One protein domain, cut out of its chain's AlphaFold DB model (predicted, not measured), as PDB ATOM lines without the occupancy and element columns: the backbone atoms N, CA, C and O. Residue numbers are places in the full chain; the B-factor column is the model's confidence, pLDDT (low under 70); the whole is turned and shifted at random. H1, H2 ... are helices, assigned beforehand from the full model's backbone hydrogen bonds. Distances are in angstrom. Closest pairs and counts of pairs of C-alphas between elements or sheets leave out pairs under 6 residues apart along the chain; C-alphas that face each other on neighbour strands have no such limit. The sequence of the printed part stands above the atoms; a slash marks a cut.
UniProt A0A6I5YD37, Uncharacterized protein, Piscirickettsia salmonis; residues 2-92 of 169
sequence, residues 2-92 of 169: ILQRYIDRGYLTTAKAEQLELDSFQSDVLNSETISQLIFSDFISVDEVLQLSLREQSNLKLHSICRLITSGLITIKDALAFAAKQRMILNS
ATOM      1  N   ILE A   2     -27.968 -53.463  10.273       85.06
ATOM      2  CA  ILE A   2     -27.802 -51.995  10.416       85.06
ATOM      3  C   ILE A   2     -28.883 -51.379  11.310       85.06
ATOM      4  O   ILE A   2     -28.588 -50.497  12.105       85.06
ATOM      5  N   LEU A   3     -30.110 -51.896  11.253       89.38
ATOM      6  CA  LEU A   3     -31.218 -51.418  12.080       89.38
ATOM      7  C   LEU A   3     -31.044 -51.716  13.578       89.38
ATOM      8  O   LEU A   3     -31.543 -50.955  14.404       89.38
ATOM      9  N   GLN A   4     -30.287 -52.759  13.941       90.19
ATOM     10  CA  GLN A   4     -30.154 -53.199  15.334       90.19
ATOM     11  C   GLN A   4     -29.594 -52.099  16.238       90.19
ATOM     12  O   GLN A   4     -30.131 -51.866  17.309       90.19
ATOM     13  N   ARG A   5     -28.590 -51.341  15.780       92.81
ATOM     14  CA  ARG A   5     -28.003 -50.265  16.599       92.81
ATOM     15  C   ARG A   5     -28.976 -49.120  16.896       92.81
ATOM     16  O   ARG A   5     -28.810 -48.439  17.901       92.81
ATOM     17  N   TYR A   6     -29.959 -48.884  16.022       93.94
ATOM     18  CA  TYR A   6     -30.997 -47.879  16.256       93.94
ATOM     19  C   TYR A   6     -32.056 -48.411  17.216       93.94
ATOM     20  O   TYR A   6     -32.558 -47.648  18.036       93.94
ATOM     21  N   ILE A   7     -32.336 -49.717  17.164       92.81
ATOM     22  CA  ILE A   7     -33.213 -50.397  18.121       92.81
ATOM     23  C   ILE A   7     -32.600 -50.388  19.519       92.81
ATOM     24  O   ILE A   7     -33.233 -49.920  20.461       92.81
ATOM     25  N   ASP A   8     -31.347 -50.826  19.641       92.81
ATOM     26  CA  ASP A   8     -30.630 -50.928  20.918       92.81
ATOM     27  C   ASP A   8     -30.530 -49.578  21.639       92.81
ATOM     28  O   ASP A   8     -30.457 -49.519  22.864       92.81
ATOM     29  N   ARG A   9     -30.529 -48.483  20.870       92.00
ATOM     30  CA  ARG A   9     -30.453 -47.110  21.375       92.00
ATOM     31  C   ARG A   9     -31.811 -46.404  21.467       92.00
ATOM     32  O   ARG A   9     -31.842 -45.241  21.843       92.00
ATOM     33  N   GLY A  10     -32.915 -47.077  21.136       92.31
ATOM     34  CA  GLY A  10     -34.275 -46.541  21.273       92.31
ATOM     35  C   GLY A  10     -34.740 -45.590  20.162       92.31
ATOM     36  O   GLY A  10     -35.828 -45.034  20.266       92.31
ATOM     37  N   TYR A  11     -33.971 -45.435  19.083       92.56
ATOM     38  CA  TYR A  11     -34.313 -44.591  17.926       92.56
ATOM     39  C   TYR A  11     -35.197 -45.305  16.895       92.56
ATOM     40  O   TYR A  11     -35.689 -44.688  15.949       92.56
ATOM     41  N   LEU A  12     -35.390 -46.615  17.054       92.38
ATOM     42  CA  LEU A  12     -36.246 -47.435  16.207       92.38
ATOM     43  C   LEU A  12     -36.892 -48.545  17.042       92.38
ATOM     44  O   LEU A  12     -36.235 -49.162  17.869       92.38
ATOM     45  N   THR A  13     -38.174 -48.839  16.838       92.25
ATOM     46  CA  THR A  13     -38.801 -50.000  17.491       92.25
ATOM     47  C   THR A  13     -38.554 -51.265  16.674       92.25
ATOM     48  O   THR A  13     -38.407 -51.199  15.453       92.25
ATOM     49  N   THR A  14     -38.556 -52.434  17.320       89.94
ATOM     50  CA  THR A  14     -38.442 -53.731  16.624       89.94
ATOM     51  C   THR A  14     -39.541 -53.910  15.579       89.94
ATOM     52  O   THR A  14     -39.240 -54.194  14.427       89.94
ATOM     53  N   ALA A  15     -40.795 -53.621  15.942       90.25
ATOM     54  CA  ALA A  15     -41.939 -53.712  15.034       90.25
ATOM     55  C   ALA A  15     -41.777 -52.835  13.784       90.25
ATOM     56  O   ALA A  15     -42.148 -53.231  12.683       90.25
ATOM     57  N   LYS A  16     -41.201 -51.638  13.937       88.69
ATOM     58  CA  LYS A  16     -40.945 -50.744  12.809       88.69
ATOM     59  C   LYS A  16     -39.753 -51.200  11.976       88.69
ATOM     60  O   LYS A  16     -39.802 -51.108  10.758       88.69
ATOM     61  N   ALA A  17     -38.705 -51.715  12.613       87.75
ATOM     62  CA  ALA A  17     -37.560 -52.281  11.912       87.75
ATOM     63  C   ALA A  17     -37.945 -53.487  11.041       87.75
ATOM     64  O   ALA A  17     -37.417 -53.626   9.947       87.75
ATOM     65  N   GLU A  18     -38.884 -54.317  11.498       87.56
ATOM     66  CA  GLU A  18     -39.420 -55.455  10.736       87.56
ATOM     67  C   GLU A  18     -40.242 -55.024   9.513       87.56
ATOM     68  O   GLU A  18     -40.276 -55.737   8.516       87.56
ATOM     69  N   GLN A  19     -40.889 -53.857   9.577       88.38
ATOM     70  CA  GLN A  19     -41.655 -53.280   8.466       88.38
ATOM     71  C   GLN A  19     -40.784 -52.485   7.483       88.38
ATOM     72  O   GLN A  19     -41.237 -52.156   6.387       88.38
ATOM     73  N   LEU A  20     -39.555 -52.137   7.873       87.62
ATOM     74  CA  LEU A  20     -38.625 -51.393   7.032       87.62
ATOM     75  C   LEU A  20     -37.923 -52.337   6.054       87.62
ATOM     76  O   LEU A  20     -36.893 -52.939   6.359       87.62
ATOM     77  N   GLU A  21     -38.447 -52.399   4.836       85.31
ATOM     78  CA  GLU A  21     -37.747 -52.991   3.699       85.31
ATOM     79  C   GLU A  21     -36.741 -51.981   3.139       85.31
ATOM     80  O   GLU A  21     -37.057 -51.181   2.260       85.31
ATOM     81  N   LEU A  22     -35.525 -51.984   3.692       85.62
ATOM     82  CA  LEU A  22     -34.462 -51.098   3.223       85.62
ATOM     83  C   LEU A  22     -33.892 -51.583   1.890       85.62
ATOM     84  O   LEU A  22     -33.399 -52.710   1.789       85.62
ATOM     85  N   ASP A  23     -33.852 -50.695   0.902       88.50
ATOM     86  CA  ASP A  23     -33.020 -50.911  -0.277       88.50
ATOM     87  C   ASP A  23     -31.519 -50.707   0.036       88.50
ATOM     88  O   ASP A  23     -31.112 -50.316   1.139       88.50
ATOM     89  N   SER A  24     -30.656 -50.995  -0.942       86.50
ATOM     90  CA  SER A  24     -29.206 -50.844  -0.778       86.50
ATOM     91  C   SER A  24     -28.775 -49.399  -0.501       86.50
ATOM     92  O   SER A  24     -27.793 -49.194   0.215       86.50
ATOM     93  N   PHE A  25     -29.497 -48.403  -1.017       85.44
ATOM     94  CA  PHE A  25     -29.193 -46.988  -0.810       85.44
ATOM     95  C   PHE A  25     -29.585 -46.533   0.596       85.44
ATOM     96  O   PHE A  25     -28.788 -45.894   1.279       85.44
ATOM     97  N   GLN A  26     -30.776 -46.894   1.063       89.81
ATOM     98  CA  GLN A  26     -31.251 -46.599   2.414       89.81
ATOM     99  C   GLN A  26     -30.375 -47.274   3.472       89.81
ATOM    100  O   GLN A  26     -30.037 -46.669   4.490       89.81
ATOM    101  N   SER A  27     -29.944 -48.504   3.196       90.06
ATOM    102  CA  SER A  27     -28.975 -49.230   4.013       90.06
ATOM    103  C   SER A  27     -27.638 -48.479   4.119       90.06
ATOM    104  O   SER A  27     -27.144 -48.274   5.226       90.06
ATOM    105  N   ASP A  28     -27.090 -47.987   3.000       91.06
ATOM    106  CA  ASP A  28     -25.851 -47.189   2.977       91.06
ATOM    107  C   ASP A  28     -25.984 -45.859   3.739       91.06
ATOM    108  O   ASP A  28     -25.104 -45.478   4.512       91.06
ATOM    109  N   VAL A  29     -27.105 -45.157   3.554       93.25
ATOM    110  CA  VAL A  29     -27.402 -43.891   4.239       93.25
ATOM    111  C   VAL A  29     -27.450 -44.087   5.739       93.25
ATOM    112  O   VAL A  29     -26.776 -43.354   6.459       93.25
ATOM    113  N   LEU A  30     -28.201 -45.084   6.211       93.31
ATOM    114  CA  LEU A  30     -28.231 -45.374   7.631       93.31
ATOM    115  C   LEU A  30     -26.838 -45.781   8.091       93.31
ATOM    116  O   LEU A  30     -26.377 -45.209   9.062       93.31
ATOM    117  N   ASN A  31     -26.104 -46.631   7.367       93.25
ATOM    118  CA  ASN A  31     -24.758 -47.075   7.754       93.25
ATOM    119  C   ASN A  31     -23.722 -45.939   7.927       93.25
ATOM    120  O   ASN A  31     -22.720 -46.138   8.611       93.25
ATOM    121  N   SER A  32     -23.968 -44.748   7.377       95.31
ATOM    122  CA  SER A  32     -23.105 -43.576   7.542       95.31
ATOM    123  C   SER A  32     -22.927 -43.172   9.012       95.31
ATOM    124  O   SER A  32     -23.895 -43.000   9.759       95.31
ATOM    125  N   GLU A  33     -21.671 -42.977   9.422       95.25
ATOM    126  CA  GLU A  33     -21.323 -42.579  10.791       95.25
ATOM    127  C   GLU A  33     -21.838 -41.177  11.134       95.25
ATOM    128  O   GLU A  33     -22.426 -40.974  12.190       95.25
ATOM    129  N   THR A  34     -21.697 -40.219  10.216       96.94
ATOM    130  CA  THR A  34     -22.157 -38.836  10.410       96.94
ATOM    131  C   THR A  34     -23.673 -38.764  10.547       96.94
ATOM    132  O   THR A  34     -24.177 -38.123  11.463       96.94
ATOM    133  N   ILE A  35     -24.416 -39.495   9.712       96.94
ATOM    134  CA  ILE A  35     -25.877 -39.584   9.834       96.94
ATOM    135  C   ILE A  35     -26.277 -40.267  11.144       96.94
ATOM    136  O   ILE A  35     -27.171 -39.791  11.838       96.94
ATOM    137  N   SER A  36     -25.594 -41.348  11.522       96.12
ATOM    138  CA  SER A  36     -25.846 -42.031  12.795       96.12
ATOM    139  C   SER A  36     -25.617 -41.110  13.985       96.12
ATOM    140  O   SER A  36     -26.440 -41.076  14.891       96.12
ATOM    141  N   GLN A  37     -24.540 -40.326  13.963       96.50
ATOM    142  CA  GLN A  37     -24.239 -39.335  14.986       96.50
ATOM    143  C   GLN A  37     -25.337 -38.270  15.087       96.50
ATOM    144  O   GLN A  37     -25.752 -37.943  16.197       96.50
ATOM    145  N   LEU A  38     -25.829 -37.760  13.953       97.88
ATOM    146  CA  LEU A  38     -26.924 -36.787  13.926       97.88
ATOM    147  C   LEU A  38     -28.226 -37.377  14.485       97.88
ATOM    148  O   LEU A  38     -28.905 -36.697  15.252       97.88
ATOM    149  N   ILE A  39     -28.532 -38.641  14.174       97.50
ATOM    150  CA  ILE A  39     -29.682 -39.350  14.755       97.50
ATOM    151  C   ILE A  39     -29.508 -39.516  16.263       97.50
ATOM    152  O   ILE A  39     -30.393 -39.161  17.028       97.50
ATOM    153  N   PHE A  40     -28.351 -40.010  16.707       95.75
ATOM    154  CA  PHE A  40     -28.076 -40.273  18.124       95.75
ATOM    155  C   PHE A  40     -27.909 -39.019  18.983       95.75
ATOM    156  O   PHE A  40     -27.789 -39.131  20.201       95.75
ATOM    157  N   SER A  41     -27.847 -37.854  18.349       95.75
ATOM    158  CA  SER A  41     -27.821 -36.553  19.014       95.75
ATOM    159  C   SER A  41     -29.163 -35.822  18.865       95.75
ATOM    160  O   SER A  41     -29.212 -34.614  19.069       95.75
ATOM    161  N   ASP A  42     -30.225 -36.536  18.466       96.12
ATOM    162  CA  ASP A  42     -31.596 -36.034  18.313       96.12
ATOM    163  C   ASP A  42     -31.755 -34.850  17.337       96.12
ATOM    164  O   ASP A  42     -32.722 -34.091  17.410       96.12
ATOM    165  N   PHE A  43     -30.835 -34.682  16.379       97.56
ATOM    166  CA  PHE A  43     -30.954 -33.630  15.361       97.56
ATOM    167  C   PHE A  43     -31.907 -34.011  14.223       97.56
ATOM    168  O   PHE A  43     -32.483 -33.129  13.585       97.56
ATOM    169  N   ILE A  44     -32.040 -35.307  13.933       97.69
ATOM    170  CA  ILE A  44     -32.896 -35.841  12.868       97.69
ATOM    171  C   ILE A  44     -33.313 -37.277  13.202       97.69
ATOM    172  O   ILE A  44     -32.523 -38.052  13.731       97.69
ATOM    173  N   SER A  45     -34.543 -37.666  12.893       96.69
ATOM    174  CA  SER A  45     -35.026 -39.033  13.108       96.69
ATOM    175  C   SER A  45     -34.648 -39.986  11.969       96.69
ATOM    176  O   SER A  45     -34.325 -39.574  10.854       96.69
ATOM    177  N   VAL A  46     -34.747 -41.296  12.228       95.12
ATOM    178  CA  VAL A  46     -34.575 -42.333  11.192       95.12
ATOM    179  C   VAL A  46     -35.557 -42.126  10.031       95.12
ATOM    180  O   VAL A  46     -35.160 -42.256   8.877       95.12
ATOM    181  N   ASP A  47     -36.814 -41.768  10.313       94.19
ATOM    182  CA  ASP A  47     -37.818 -41.543   9.264       94.19
ATOM    183  C   ASP A  47     -37.452 -40.368   8.377       94.19
ATOM    184  O   ASP A  47     -37.491 -40.485   7.155       94.19
ATOM    185  N   GLU A  48     -37.074 -39.245   8.986       96.00
ATOM    186  CA  GLU A  48     -36.682 -38.052   8.245       96.00
ATOM    187  C   GLU A  48     -35.483 -38.346   7.348       96.00
ATOM    188  O   GLU A  48     -35.521 -38.001   6.170       96.00
ATOM    189  N   VAL A  49     -34.473 -39.064   7.857       96.25
ATOM    190  CA  VAL A  49     -33.306 -39.501   7.073       96.25
ATOM    191  C   VAL A  49     -33.711 -40.334   5.855       96.25
ATOM    192  O   VAL A  49     -33.180 -40.118   4.765       96.25
ATOM    193  N   LEU A  50     -34.658 -41.262   6.016       93.75
ATOM    194  CA  LEU A  50     -35.133 -42.121   4.927       93.75
ATOM    195  C   LEU A  50     -35.952 -41.368   3.866       93.75
ATOM    196  O   LEU A  50     -36.091 -41.873   2.754       93.75
ATOM    197  N   GLN A  51     -36.462 -40.174   4.182       94.56
ATOM    198  CA  GLN A  51     -37.178 -39.301   3.242       94.56
ATOM    199  C   GLN A  51     -36.282 -38.248   2.572       94.56
ATOM    200  O   GLN A  51     -36.738 -37.535   1.677       94.56
ATOM    201  N   LEU A  52     -35.013 -38.131   2.979       95.81
ATOM    202  CA  LEU A  52     -34.097 -37.152   2.399       95.81
ATOM    203  C   LEU A  52     -33.801 -37.458   0.932       95.81
ATOM    204  O   LEU A  52     -33.559 -38.602   0.543       95.81
ATOM    205  N   SER A  53     -33.693 -36.408   0.126       95.31
ATOM    206  CA  SER A  53     -33.152 -36.504  -1.227       95.31
ATOM    207  C   SER A  53     -31.666 -36.885  -1.217       95.31
ATOM    208  O   SER A  53     -30.934 -36.617  -0.262       95.31
ATOM    209  N   LEU A  54     -31.159 -37.411  -2.337       93.38
ATOM    210  CA  LEU A  54     -29.728 -37.721  -2.490       93.38
ATOM    211  C   LEU A  54     -28.819 -36.514  -2.202       93.38
ATOM    212  O   LEU A  54     -27.714 -36.670  -1.680       93.38
ATOM    213  N   ARG A  55     -29.273 -35.295  -2.531       95.19
ATOM    214  CA  ARG A  55     -28.524 -34.060  -2.261       95.19
ATOM    215  C   ARG A  55     -28.403 -33.810  -0.762       95.19
ATOM    216  O   ARG A  55     -27.307 -33.528  -0.294       95.19
ATOM    217  N   GLU A  56     -29.515 -33.902  -0.048       97.12
ATOM    218  CA  GLU A  56     -29.589 -33.700   1.400       97.12
ATOM    219  C   GLU A  56     -28.769 -34.747   2.149       97.12
ATOM    220  O   GLU A  56     -27.935 -34.395   2.979       97.12
ATOM    221  N   GLN A  57     -28.901 -36.017   1.765       95.69
ATOM    222  CA  GLN A  57     -28.060 -37.093   2.288       95.69
ATOM    223  C   GLN A  57     -26.574 -36.814   2.034       95.69
ATOM    224  O   GLN A  57     -25.756 -36.967   2.935       95.69
ATOM    225  N   SER A  58     -26.207 -36.357   0.831       95.19
ATOM    226  CA  SER A  58     -24.816 -36.001   0.514       95.19
ATOM    227  C   SER A  58     -24.289 -34.850   1.370       95.19
ATOM    228  O   SER A  58     -23.094 -34.808   1.639       95.19
ATOM    229  N   ASN A  59     -25.148 -33.914   1.785       97.00
ATOM    230  CA  ASN A  59     -24.762 -32.845   2.703       97.00
ATOM    231  C   ASN A  59     -24.524 -33.417   4.111       97.00
ATOM    232  O   ASN A  59     -23.458 -33.200   4.679       97.00
ATOM    233  N   LEU A  60     -25.467 -34.201   4.648       97.00
ATOM    234  CA  LEU A  60     -25.349 -34.764   6.000       97.00
ATOM    235  C   LEU A  60     -24.248 -35.825   6.132       97.00
ATOM    236  O   LEU A  60     -23.719 -36.029   7.221       97.00
ATOM    237  N   LYS A  61     -23.860 -36.473   5.026       95.75
ATOM    238  CA  LYS A  61     -22.731 -37.411   4.997       95.75
ATOM    239  C   LYS A  61     -21.377 -36.723   5.214       95.75
ATOM    240  O   LYS A  61     -20.431 -37.412   5.591       95.75
ATOM    241  N   LEU A  62     -21.261 -35.407   5.014       95.94
ATOM    242  CA  LEU A  62     -19.997 -34.698   5.224       95.94
ATOM    243  C   LEU A  62     -19.675 -34.546   6.710       95.94
ATOM    244  O   LEU A  62     -20.486 -34.048   7.490       95.94
ATOM    245  N   HIS A  63     -18.453 -34.926   7.082       96.69
ATOM    246  CA  HIS A  63     -17.987 -34.842   8.464       96.69
ATOM    247  C   HIS A  63     -17.974 -33.402   8.979       96.69
ATOM    248  O   HIS A  63     -18.527 -33.124  10.041       96.69
ATOM    249  N   SER A  64     -17.450 -32.476   8.184       96.62
ATOM    250  CA  SER A  64     -17.482 -31.046   8.465       96.62
ATOM    251  C   SER A  64     -18.893 -30.500   8.724       96.62
ATOM    252  O   SER A  64     -19.101 -29.800   9.708       96.62
ATOM    253  N   ILE A  65     -19.891 -30.854   7.906       96.94
ATOM    254  CA  ILE A  65     -21.282 -30.410   8.115       96.94
ATOM    255  C   ILE A  65     -21.843 -30.991   9.415       96.94
ATOM    256  O   ILE A  65     -22.448 -30.251  10.190       96.94
ATOM    257  N   CYS A  66     -21.599 -32.277   9.692       97.44
ATOM    258  CA  CYS A  66     -21.971 -32.894  10.966       97.44
ATOM    259  C   CYS A  66     -21.369 -32.116  12.149       97.44
ATOM    260  O   CYS A  66     -22.102 -31.713  13.050       97.44
ATOM    261  N   ARG A  67     -20.065 -31.809  12.097       97.50
ATOM    262  CA  ARG A  67     -19.364 -31.031  13.129       97.50
ATOM    263  C   ARG A  67     -19.981 -29.649  13.340       97.50
ATOM    264  O   ARG A  67     -20.140 -29.235  14.489       97.50
ATOM    265  N   LEU A  68     -20.339 -28.941  12.268       97.75
ATOM    266  CA  LEU A  68     -20.966 -27.617  12.360       97.75
ATOM    267  C   LEU A  68     -22.355 -27.681  13.014       97.75
ATOM    268  O   LEU A  68     -22.658 -26.831  13.851       97.75
ATOM    269  N   ILE A  69     -23.164 -28.699  12.692       98.12
ATOM    270  CA  ILE A  69     -24.469 -28.926  13.335       98.12
ATOM    271  C   ILE A  69     -24.277 -29.223  14.824       98.12
ATOM    272  O   ILE A  69     -24.877 -28.566  15.671       98.12
ATOM    273  N   THR A  70     -23.401 -30.174  15.161       96.69
ATOM    274  CA  THR A  70     -23.183 -30.587  16.557       96.69
ATOM    275  C   THR A  70     -22.540 -29.493  17.407       96.69
ATOM    276  O   THR A  70     -22.696 -29.497  18.622       96.69
ATOM    277  N   SER A  71     -21.836 -28.545  16.779       96.25
ATOM    278  CA  SER A  71     -21.286 -27.355  17.444       96.25
ATOM    279  C   SER A  71     -22.311 -26.219  17.579       96.25
ATOM    280  O   SER A  71     -21.981 -25.166  18.111       96.25
ATOM    281  N   GLY A  72     -23.541 -26.397  17.081       96.81
ATOM    282  CA  GLY A  72     -24.604 -25.390  17.130       96.81
ATOM    283  C   GLY A  72     -24.394 -24.193  16.198       96.81
ATOM    284  O   GLY A  72     -25.067 -23.179  16.354       96.81
ATOM    285  N   LEU A  73     -23.469 -24.291  15.237       97.69
ATOM    286  CA  LEU A  73     -23.120 -23.198  14.319       97.69
ATOM    287  C   LEU A  73     -24.079 -23.101  13.128       97.69
ATOM    288  O   LEU A  73     -24.204 -22.040  12.523       97.69
ATOM    289  N   ILE A  74     -24.743 -24.209  12.790       97.44
ATOM    290  CA  ILE A  74     -25.814 -24.288  11.791       97.44
ATOM    291  C   ILE A  74     -26.906 -25.238  12.283       97.44
ATOM    292  O   ILE A  74     -26.647 -26.133  13.086       97.44
ATOM    293  N   THR A  75     -28.121 -25.093  11.764       97.88
ATOM    294  CA  THR A  75     -29.200 -26.057  12.014       97.88
ATOM    295  C   THR A  75     -29.191 -27.194  10.985       97.88
ATOM    296  O   THR A  75     -28.629 -27.061   9.894       97.88
ATOM    297  N   ILE A  76     -29.888 -28.302  11.277       97.56
ATOM    298  CA  ILE A  76     -30.179 -29.341  10.270       97.56
ATOM    299  C   ILE A  76     -30.851 -28.730   9.040       97.56
ATOM    300  O   ILE A  76     -30.485 -29.050   7.913       97.56
ATOM    301  N   LYS A  77     -31.795 -27.807   9.239       97.88
ATOM    302  CA  LYS A  77     -32.518 -27.161   8.141       97.88
ATOM    303  C   LYS A  77     -31.573 -26.396   7.210       97.88
ATOM    304  O   LYS A  77     -31.718 -26.500   5.993       97.88
ATOM    305  N   ASP A  78     -30.597 -25.682   7.765       96.62
ATOM    306  CA  ASP A  78     -29.581 -24.975   6.975       96.62
ATOM    307  C   ASP A  78     -28.720 -25.970   6.188       96.62
ATOM    308  O   ASP A  78     -28.529 -25.817   4.980       96.62
ATOM    309  N   ALA A  79     -28.276 -27.047   6.846       97.31
ATOM    310  CA  ALA A  79     -27.466 -28.092   6.227       97.31
ATOM    311  C   ALA A  79     -28.169 -28.784   5.047       97.31
ATOM    312  O   ALA A  79     -27.554 -29.042   4.005       97.31
ATOM    313  N   LEU A  80     -29.469 -29.054   5.173       97.50
ATOM    314  CA  LEU A  80     -30.295 -29.640   4.115       97.50
ATOM    315  C   LEU A  80     -30.468 -28.689   2.915       97.50
ATOM    316  O   LEU A  80     -30.545 -29.138   1.767       97.50
ATOM    317  N   ALA A  81     -30.467 -27.376   3.159       97.12
ATOM    318  CA  ALA A  81     -30.640 -26.354   2.131       97.12
ATOM    319  C   ALA A  81     -29.375 -26.079   1.297       97.12
ATOM    320  O   ALA A  81     -29.478 -25.464   0.230       97.12
ATOM    321  N   PHE A  82     -28.191 -26.532   1.728       96.06
ATOM    322  CA  PHE A  82     -26.951 -26.224   1.018       96.06
ATOM    323  C   PHE A  82     -26.924 -26.766  -0.416       96.06
ATOM    324  O   PHE A  82     -27.124 -27.954  -0.694       96.06
ATOM    325  N   ALA A  83     -26.597 -25.867  -1.344       94.94
ATOM    326  CA  ALA A  83     -26.373 -26.178  -2.745       94.94
ATOM    327  C   ALA A  83     -25.015 -26.867  -2.963       94.94
ATOM    328  O   ALA A  83     -24.115 -26.811  -2.126       94.94
ATOM    329  N   ALA A  84     -24.822 -27.459  -4.146       93.31
ATOM    330  CA  ALA A  84     -23.599 -28.190  -4.484       93.31
ATOM    331  C   ALA A  84     -22.313 -27.358  -4.303       93.31
ATOM    332  O   ALA A  84     -21.326 -27.881  -3.792       93.31
ATOM    333  N   LYS A  85     -22.336 -26.062  -4.661       93.62
ATOM    334  CA  LYS A  85     -21.197 -25.153  -4.441       93.62
ATOM    335  C   LYS A  85     -20.886 -25.006  -2.949       93.62
ATOM    336  O   LYS A  85     -19.738 -25.165  -2.560       93.62
ATOM    337  N   GLN A  86     -21.895 -24.738  -2.123       95.00
ATOM    338  CA  GLN A  86     -21.728 -24.557  -0.678       95.00
ATOM    339  C   GLN A  86     -21.237 -25.844  -0.016       95.00
ATOM    340  O   GLN A  86     -20.261 -25.806   0.725       95.00
ATOM    341  N   ARG A  87     -21.829 -26.994  -0.373       94.44
ATOM    342  CA  ARG A  87     -21.354 -28.316   0.056       94.44
ATOM    343  C   ARG A  87     -19.882 -28.516  -0.300       94.44
ATOM    344  O   ARG A  87     -19.108 -28.970   0.530       94.44
ATOM    345  N   MET A  88     -19.493 -28.182  -1.529       94.25
ATOM    346  CA  MET A  88     -18.109 -28.313  -1.976       94.25
ATOM    347  C   MET A  88     -17.159 -27.459  -1.124       94.25
ATOM    348  O   MET A  88     -16.094 -27.953  -0.770       94.25
ATOM    349  N   ILE A  89     -17.533 -26.223  -0.775       95.88
ATOM    350  CA  ILE A  89     -16.723 -25.377   0.114       95.88
ATOM    351  C   ILE A  89     -16.649 -25.966   1.526       95.88
ATOM    352  O   ILE A  89     -15.561 -26.124   2.075       95.88
ATOM    353  N   LEU A  90     -17.800 -26.331   2.089       95.00
ATOM    354  CA  LEU A  90     -17.911 -26.834   3.454       95.00
ATOM    355  C   LEU A  90     -17.296 -28.220   3.637       95.00
ATOM    356  O   LEU A  90     -16.987 -28.570   4.763       95.00
ATOM    357  N   ASN A  91     -17.047 -28.990   2.575       94.62
ATOM    358  CA  ASN A  91     -16.326 -30.269   2.648       94.62
ATOM    359  C   ASN A  91     -14.855 -30.135   3.092       94.62
ATOM    360  O   ASN A  91     -14.153 -31.126   3.259       94.62
ATOM    361  N   SER A  92     -14.352 -28.912   3.224       95.69
ATOM    362  CA  SER A  92     -12.998 -28.653   3.683       95.69
ATOM    363  C   SER A  92     -12.915 -28.655   5.209       95.69
ATOM    364  O   SER A  92     -13.475 -27.774   5.862       95.69
TER     365      SER A  92
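What this domain is: This is residues 2 to 92 of the 169 residues of an uncharacterized protein of Piscirickettsia salmonis (UniProt A0A6I5YD37). A short solenoid of helices: the chain winds in three stacked turns of three short helices each, H1 to H3, H4 to H6 and H7 to H9. H1, H4 and H7 follow one another in a row along the long axis, as do H3, H6 and H9; the stack is looser at H1 and H2, which touch no helix. The printed part has 91 residues with nine named helices, H1 to H9 in order, and no named strand; its class is all helix. It is compact, with a radius of gyration of the C-alphas of 13.1 A, and elongated, spanning 40 by 24 by 18 A.

Where its parts are: H1, residues 4 to 8, begins at C-alpha 4 (-30.154, -53.199, 15.334). H2 is residues 14 to 19, and H3 residues 24 to 31, 10.3 A long. H4 is residues 33 to 40, 10.2 A; H5 residues 46 to 51; H6 residues 54 to 60, 10.0 A. H7 is residues 63 to 70, 10.5 A, and H8 residues 76 to 81. H9, residues 84 to 90, 9.9 A, ends at C-alpha 90 (-17.911, -26.834, 3.454).

How they stand to each other: H1 and H2 are close but not clearly touching; their closest C-alphas, of Ile 7 and Thr 14, are 6.4 A apart. H1 and H4 are only just apart, at 8.4 A. H3 touches H5, closest at the C-alphas of Gln 26 and Leu 50, 6.4 A, at a steep tilt of 40 degrees, opposite ways. H4 touches H7, C-alphas of Thr 34 and Cys 66, 6.0 A, at a shallow tilt of 15 degrees, the same way. H6 touches H8, C-alphas of Glu 56 and Leu 80, 4.9 A. H9 is near H6, C-alphas of Asn 59 and Arg 87, 6.3 A. In H1 to H9 every O i to N i+4 pair is within hydrogen-bond range.

The domain as a whole: The farthest C-alphas, of Ala 15 and Ile 89, are 40.8 A apart. The printed part has no cut, and the eight links are tight. Mean pLDDT of the printed part is 94.1; no printed residue is under 70.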